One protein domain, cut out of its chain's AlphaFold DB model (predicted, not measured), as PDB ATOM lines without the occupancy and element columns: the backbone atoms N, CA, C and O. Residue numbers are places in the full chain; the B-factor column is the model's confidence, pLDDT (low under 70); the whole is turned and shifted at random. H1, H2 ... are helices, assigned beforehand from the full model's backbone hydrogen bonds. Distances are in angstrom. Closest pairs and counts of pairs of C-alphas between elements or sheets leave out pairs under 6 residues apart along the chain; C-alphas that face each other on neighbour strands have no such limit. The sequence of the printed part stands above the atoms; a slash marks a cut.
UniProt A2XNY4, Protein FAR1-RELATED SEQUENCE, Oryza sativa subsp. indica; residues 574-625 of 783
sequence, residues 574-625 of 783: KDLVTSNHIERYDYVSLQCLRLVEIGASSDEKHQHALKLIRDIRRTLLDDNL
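AT A GLANCE: This is residues 574 to 625 of the 783 residues of the protein "Protein FAR1-RELATED SEQUENCE" of Oryza sativa subsp. indica (UniProt A2XNY4). The model is a helical hairpin opened as a narrow V: H1 and H2 meet near the tight turn between them and spread apart from there, with residues 614 to 625 standing free on the second arm. A loop, residues 574 to 580, leads into H1. The printed part has 52 residues with two named helices, H1 then H2, and no named strand; the class is all helix. It is loose, with a radius of gyration of the C-alphas of 13.3 A and spans of 37 by 27 by 17 A.

HOW THE PARTS SIT: Look first at H1, residues 581 to 600, then at H2, residues 603 to 619. They touch through residues 595 to 600 and 605 to 610 alone; their closest C-alphas, those of Gly 599 and His 606, are 4.3 A apart. This hairpin runs opposite ways at a shallow tilt of 29 degrees. In both helices every O i to N i+4 pair is within hydrogen-bond range.

IN THESE COORDINATES: Find C-alpha 581 at (179.155, 195.157, 164.718); from there H1 runs 28.2 A to C-alpha 600. H2 runs 23.9 A, ending at C-alpha 619 at (192.263, 188.611, 151.562).

THE WHOLE: The farthest C-alphas, Ser 579 and Asp 603, are 37.2 A apart. The printed part has no cut. Mean pLDDT of the printed part is 70.2, with 25 residues under 70, among them 574 to 591.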
ATOM      1  N   LYS A 574     168.365 186.492 154.248       44.03
ATOM      2  CA  LYS A 574     168.001 187.755 153.590       44.03
ATOM      3  C   LYS A 574     169.030 188.799 153.989       44.03
ATOM      4  O   LYS A 574     169.441 188.779 155.150       44.03
ATOM      5  N   ASP A 575     169.379 189.702 153.071       41.34
ATOM      6  CA  ASP A 575     170.317 190.807 153.297       41.34
ATOM      7  C   ASP A 575     169.815 191.759 154.395       41.34
ATOM      8  O   ASP A 575     169.351 192.878 154.161       41.34
ATOM      9  N   LEU A 576     169.907 191.292 155.636       47.62
ATOM     10  CA  LEU A 576     169.790 192.084 156.829       47.62
ATOM     11  C   LEU A 576     171.035 192.958 156.803       47.62
ATOM     12  O   LEU A 576     172.152 192.485 157.031       47.62
ATOM     13  N   VAL A 577     170.832 194.227 156.455       46.91
ATOM     14  CA  VAL A 577     171.855 195.267 156.524       46.91
ATOM     15  C   VAL A 577     172.210 195.429 157.999       46.91
ATOM     16  O   VAL A 577     171.652 196.268 158.700       46.91
ATOM     17  N   THR A 578     173.093 194.548 158.471       48.84
ATOM     18  CA  THR A 578     173.505 194.408 159.866       48.84
ATOM     19  C   THR A 578     174.243 195.672 160.248       48.84
ATOM     20  O   THR A 578     175.417 195.878 159.920       48.84
ATOM     21  N   SER A 579     173.504 196.598 160.846       53.59
ATOM     22  CA  SER A 579     173.977 197.924 161.217       53.59
ATOM     23  C   SER A 579     174.865 197.862 162.457       53.59
ATOM     24  O   SER A 579     175.682 198.760 162.661       53.59
ATOM     25  N   ASN A 580     174.779 196.780 163.239       58.31
ATOM     26  CA  ASN A 580     175.585 196.557 164.428       58.31
ATOM     27  C   ASN A 580     176.787 195.628 164.158       58.31
ATOM     28  O   ASN A 580     176.687 194.588 163.507       58.31
ATOM     29  N   HIS A 581     177.941 195.978 164.730       55.28
ATOM     30  CA  HIS A 581     179.155 195.157 164.718       55.28
ATOM     31  C   HIS A 581     178.940 193.778 165.371       55.28
ATOM     32  O   HIS A 581     179.496 192.783 164.907       55.28
ATOM     33  N   ILE A 582     178.119 193.709 166.426       52.19
ATOM     34  CA  ILE A 582     177.843 192.465 167.160       52.19
ATOM     35  C   ILE A 582     177.124 191.457 166.253       52.19
ATOM     36  O   ILE A 582     177.543 190.309 166.173       52.19
ATOM     37  N   GLU A 583     176.113 191.892 165.499       54.25
ATOM     38  CA  GLU A 583     175.365 191.040 164.560       54.25
ATOM     39  C   GLU A 583     176.274 190.453 163.472       54.25
ATOM     40  O   GLU A 583     176.168 189.271 163.145       54.25
ATOM     41  N   ARG A 584     177.203 191.263 162.944       60.03
ATOM     42  CA  ARG A 584     178.197 190.826 161.949       60.03
ATOM     43  C   ARG A 584     179.143 189.775 162.519       60.03
ATOM     44  O   ARG A 584     179.413 188.788 161.841       60.03
ATOM     45  N   TYR A 585     179.619 189.968 163.749       61.28
ATOM     46  CA  TYR A 585     180.443 188.977 164.442       61.28
ATOM     47  C   TYR A 585     179.674 187.666 164.633       61.28
ATOM     48  O   TYR A 585     180.130 186.614 164.193       61.28
ATOM     49  N   ASP A 586     178.470 187.734 165.203       55.78
ATOM     50  CA  ASP A 586     177.624 186.571 165.483       55.78
ATOM     51  C   ASP A 586     177.213 185.816 164.203       55.78
ATOM     52  O   ASP A 586     177.030 184.598 164.232       55.78
ATOM     53  N   TYR A 587     177.076 186.520 163.074       64.00
ATOM     54  CA  TYR A 587     176.832 185.930 161.757       64.00
ATOM     55  C   TYR A 587     178.083 185.255 161.179       64.00
ATOM     56  O   TYR A 587     178.025 184.089 160.795       64.00
ATOM     57  N   VAL A 588     179.231 185.942 161.143       69.19
ATOM     58  CA  VAL A 588     180.476 185.372 160.597       69.19
ATOM     59  C   VAL A 588     180.940 184.176 161.429       69.19
ATOM     60  O   VAL A 588     181.238 183.129 160.859       69.19
ATOM     61  N   SER A 589     180.914 184.273 162.761       64.50
ATOM     62  CA  SER A 589     181.249 183.165 163.666       64.50
ATOM     63  C   SER A 589     180.342 181.949 163.449       64.50
ATOM     64  O   SER A 589     180.817 180.817 163.479       64.50
ATOM     65  N   LEU A 590     179.055 182.161 163.157       62.91
ATOM     66  CA  LEU A 590     178.113 181.093 162.813       62.91
ATOM     67  C   LEU A 590     178.421 180.429 161.460       62.91
ATOM     68  O   LEU A 590     178.420 179.202 161.373       62.91
ATOM     69  N   GLN A 591     178.711 181.201 160.408       69.56
ATOM     70  CA  GLN A 591     179.105 180.616 159.117       69.56
ATOM     71  C   GLN A 591     180.458 179.889 159.224       69.56
ATOM     72  O   GLN A 591     180.661 178.849 158.597       69.56
ATOM     73  N   CYS A 592     181.366 180.376 160.076       75.06
ATOM     74  CA  CYS A 592     182.603 179.678 160.411       75.06
ATOM     75  C   CYS A 592     182.359 178.363 161.169       75.06
ATOM     76  O   CYS A 592     183.060 177.400 160.875       75.06
ATOM     77  N   LEU A 593     181.369 178.271 162.071       66.75
ATOM     78  CA  LEU A 593     180.987 176.993 162.694       66.75
ATOM     79  C   LEU A 593     180.517 175.975 161.644       66.75
ATOM     80  O   LEU A 593     181.038 174.865 161.615       66.75
ATOM     81  N   ARG A 594     179.649 176.373 160.704       66.19
ATOM     82  CA  ARG A 594     179.219 175.503 159.588       66.19
ATOM     83  C   ARG A 594     180.395 175.058 158.704       66.19
ATOM     84  O   ARG A 594     180.457 173.914 158.260       66.19
ATOM     85  N   LEU A 595     181.377 175.935 158.475       76.50
ATOM     86  CA  LEU A 595     182.614 175.580 157.763       76.50
ATOM     87  C   LEU A 595     183.517 174.630 158.575       76.50
ATOM     88  O   LEU A 595     184.219 173.815 157.979       76.50
ATOM     89  N   VAL A 596     183.493 174.702 159.909       72.81
ATOM     90  CA  VAL A 596     184.180 173.750 160.801       72.81
ATOM     91  C   VAL A 596     183.482 172.388 160.790       72.81
ATOM     92  O   VAL A 596     184.180 171.390 160.653       72.81
ATOM     93  N   GLU A 597     182.147 172.329 160.830       67.06
ATOM     94  CA  GLU A 597     181.360 171.089 160.675       67.06
ATOM     95  C   GLU A 597     181.703 170.382 159.348       67.06
ATOM     96  O   GLU A 597     182.100 169.215 159.326       67.06
ATOM     97  N   ILE A 598     181.661 171.116 158.228       73.19
ATOM     98  CA  ILE A 598     182.057 170.597 156.909       73.19
ATOM     99  C   ILE A 598     183.534 170.172 156.911       73.19
ATOM    100  O   ILE A 598     183.869 169.096 156.407       73.19
ATOM    101  N   GLY A 599     184.415 170.996 157.483       77.00
ATOM    102  CA  GLY A 599     185.854 170.757 157.551       77.00
ATOM    103  C   GLY A 599     186.252 169.559 158.416       77.00
ATOM    104  O   GLY A 599     187.234 168.906 158.097       77.00
ATOM    105  N   ALA A 600     185.503 169.232 159.469       72.94
ATOM    106  CA  ALA A 600     185.770 168.079 160.330       72.94
ATOM    107  C   ALA A 600     185.484 166.736 159.632       72.94
ATOM    108  O   ALA A 600     186.117 165.732 159.943       72.94
ATOM    109  N   SER A 601     184.573 166.720 158.652       69.19
ATOM    110  CA  SER A 601     184.056 165.483 158.046       69.19
ATOM    111  C   SER A 601     185.018 164.703 157.124       69.19
ATOM    112  O   SER A 601     184.635 163.645 156.629       69.19
ATOM    113  N   SER A 602     186.233 165.197 156.842       78.94
ATOM    114  CA  SER A 602     187.371 164.402 156.328       78.94
ATOM    115  C   SER A 602     188.685 165.192 156.428       78.94
ATOM    116  O   SER A 602     188.652 166.421 156.473       78.94
ATOM    117  N   ASP A 603     189.851 164.534 156.409       78.75
ATOM    118  CA  ASP A 603     191.141 165.247 156.472       78.75
ATOM    119  C   ASP A 603     191.404 166.104 155.215       78.75
ATOM    120  O   ASP A 603     191.912 167.222 155.310       78.75
ATOM    121  N   GLU A 604     190.970 165.669 154.028       84.31
ATOM    122  CA  GLU A 604     191.084 166.480 152.809       84.31
ATOM    123  C   GLU A 604     190.226 167.748 152.907       84.31
ATOM    124  O   GLU A 604     190.681 168.837 152.542       84.31
ATOM    125  N   LYS A 605     189.001 167.630 153.445       81.69
ATOM    126  CA  LYS A 605     188.126 168.776 153.727       81.69
ATOM    127  C   LYS A 605     188.715 169.664 154.819       81.69
ATOM    128  O   LYS A 605     188.671 170.881 154.665       81.69
ATOM    129  N   HIS A 606     189.317 169.094 155.860       82.81
ATOM    130  CA  HIS A 606     189.973 169.826 156.942       82.81
ATOM    131  C   HIS A 606     191.128 170.679 156.407       82.81
ATOM    132  O   HIS A 606     191.161 171.899 156.593       82.81
ATOM    133  N   GLN A 607     192.043 170.063 155.653       85.75
ATOM    134  CA  GLN A 607     193.157 170.751 155.008       85.75
ATOM    135  C   GLN A 607     192.672 171.822 154.015       85.75
ATOM    136  O   GLN A 607     193.240 172.918 153.969       85.75
ATOM    137  N   HIS A 608     191.610 171.546 153.249       87.56
ATOM    138  CA  HIS A 608     191.046 172.499 152.293       87.56
ATOM    139  C   HIS A 608     190.346 173.680 152.983       87.56
ATOM    140  O   HIS A 608     190.603 174.828 152.621       87.56
ATOM    141  N   ALA A 609     189.535 173.436 154.015       87.50
ATOM    142  CA  ALA A 609     188.890 174.471 154.820       87.50
ATOM    143  C   ALA A 609     189.933 175.347 155.528       87.50
ATOM    144  O   ALA A 609     189.870 176.571 155.431       87.50
ATOM    145  N   LEU A 610     190.968 174.754 156.136       87.31
ATOM    146  CA  LEU A 610     192.090 175.507 156.703       87.31
ATOM    147  C   LEU A 610     192.845 176.325 155.648       87.31
ATOM    148  O   LEU A 610     193.299 177.429 155.951       87.31
ATOM    149  N   LYS A 611     192.991 175.825 154.415       88.81
ATOM    150  CA  LYS A 611     193.564 176.608 153.314       88.81
ATOM    151  C   LYS A 611     192.666 177.801 152.971       88.81
ATOM    152  O   LYS A 611     193.167 178.921 152.985       88.81
ATOM    153  N   LEU A 612     191.369 177.582 152.749       88.12
ATOM    154  CA  LEU A 612     190.400 178.641 152.450       88.12
ATOM    155  C   LEU A 612     190.346 179.695 153.560       88.12
ATOM    156  O   LEU A 612     190.422 180.878 153.263       88.12
ATOM    157  N   ILE A 613     190.325 179.299 154.836       87.12
ATOM    158  CA  ILE A 613     190.363 180.224 155.979       87.12
ATOM    159  C   ILE A 613     191.664 181.044 155.984       87.12
ATOM    160  O   ILE A 613     191.634 182.246 156.240       87.12
ATOM    161  N   ARG A 614     192.820 180.445 155.657       85.75
ATOM    162  CA  ARG A 614     194.100 181.175 155.529       85.75
ATOM    163  C   ARG A 614     194.138 182.099 154.311       85.75
ATOM    164  O   ARG A 614     194.801 183.132 154.385       85.75
ATOM    165  N   ASP A 615     193.488 181.718 153.212       84.94
ATOM    166  CA  ASP A 615     193.351 182.528 152.001       84.94
ATOM    167  C   ASP A 615     192.434 183.730 152.283       84.94
ATOM    168  O   ASP A 615     192.906 184.860 152.210       84.94
ATOM    169  N   ILE A 616     191.209 183.498 152.769       85.00
ATOM    170  CA  ILE A 616     190.246 184.522 153.210       85.00
ATOM    171  C   ILE A 616     190.871 185.463 154.249       85.00
ATOM    172  O   ILE A 616     190.765 186.676 154.111       85.00
ATOM    173  N   ARG A 617     191.590 184.947 155.256       79.88
ATOM    174  CA  ARG A 617     192.268 185.798 156.250       79.88
ATOM    175  C   ARG A 617     193.362 186.672 155.630       79.88
ATOM    176  O   ARG A 617     193.577 187.772 156.114       79.88
ATOM    177  N   ARG A 618     194.058 186.218 154.581       82.44
ATOM    178  CA  ARG A 618     194.989 187.077 153.824       82.44
ATOM    179  C   ARG A 618     194.235 188.124 153.004       82.44
ATOM    180  O   ARG A 618     194.625 189.279 153.027       82.44
ATOM    181  N   THR A 619     193.143 187.735 152.352       81.12
ATOM    182  CA  THR A 619     192.263 188.611 151.562       81.12
ATOM    183  C   THR A 619     191.621 189.726 152.400       81.12
ATOM    184  O   THR A 619     191.562 190.862 151.948       81.12
ATOM    185  N   LEU A 620     191.184 189.429 153.628       75.94
ATOM    186  CA  LEU A 620     190.579 190.394 154.562       75.94
ATOM    187  C   LEU A 620     191.601 191.264 155.318       75.94
ATOM    188  O   LEU A 620     191.205 192.213 155.984       75.94
ATOM    189  N   LEU A 621     192.896 190.942 155.232       75.44
ATOM    190  CA  LEU A 621     194.001 191.741 155.784       75.44
ATOM    191  C   LEU A 621     194.762 192.519 154.692       75.44
ATOM    192  O   LEU A 621     195.836 193.054 154.960       75.44
ATOM    193  N   ASP A 622     194.235 192.565 153.464       75.50
ATOM    194  CA  ASP A 622     194.796 193.345 152.361       75.50
ATOM    195  C   ASP A 622     193.976 194.631 152.144       75.50
ATOM    196  O   ASP A 622     192.957 194.647 151.446       75.50
ATOM    197  N   ASP A 623     194.455 195.736 152.728       58.22
ATOM    198  CA  ASP A 623     193.857 197.081 152.641       58.22
ATOM    199  C   ASP A 623     193.673 197.594 151.197       58.22
ATOM    200  O   ASP A 623     193.019 198.615 150.956       58.22
ATOM    201  N   ASN A 624     194.284 196.946 150.202       61.97
ATOM    202  CA  ASN A 624     194.111 197.303 148.798       61.97
ATOM    203  C   ASN A 624     192.799 196.746 148.227       61.97
ATOM    204  O   ASN A 624     192.171 197.413 147.405       61.97
ATOM    205  N   LEU A 625     192.331 195.584 148.699       59.38
ATOM    206  CA  LEU A 625     191.115 194.958 148.176       59.38
ATOM    207  C   LEU A 625     189.837 195.640 148.677       59.38
ATOM    208  O   LEU A 625     188.885 195.760 147.910       59.38
TER     209      LEU A 625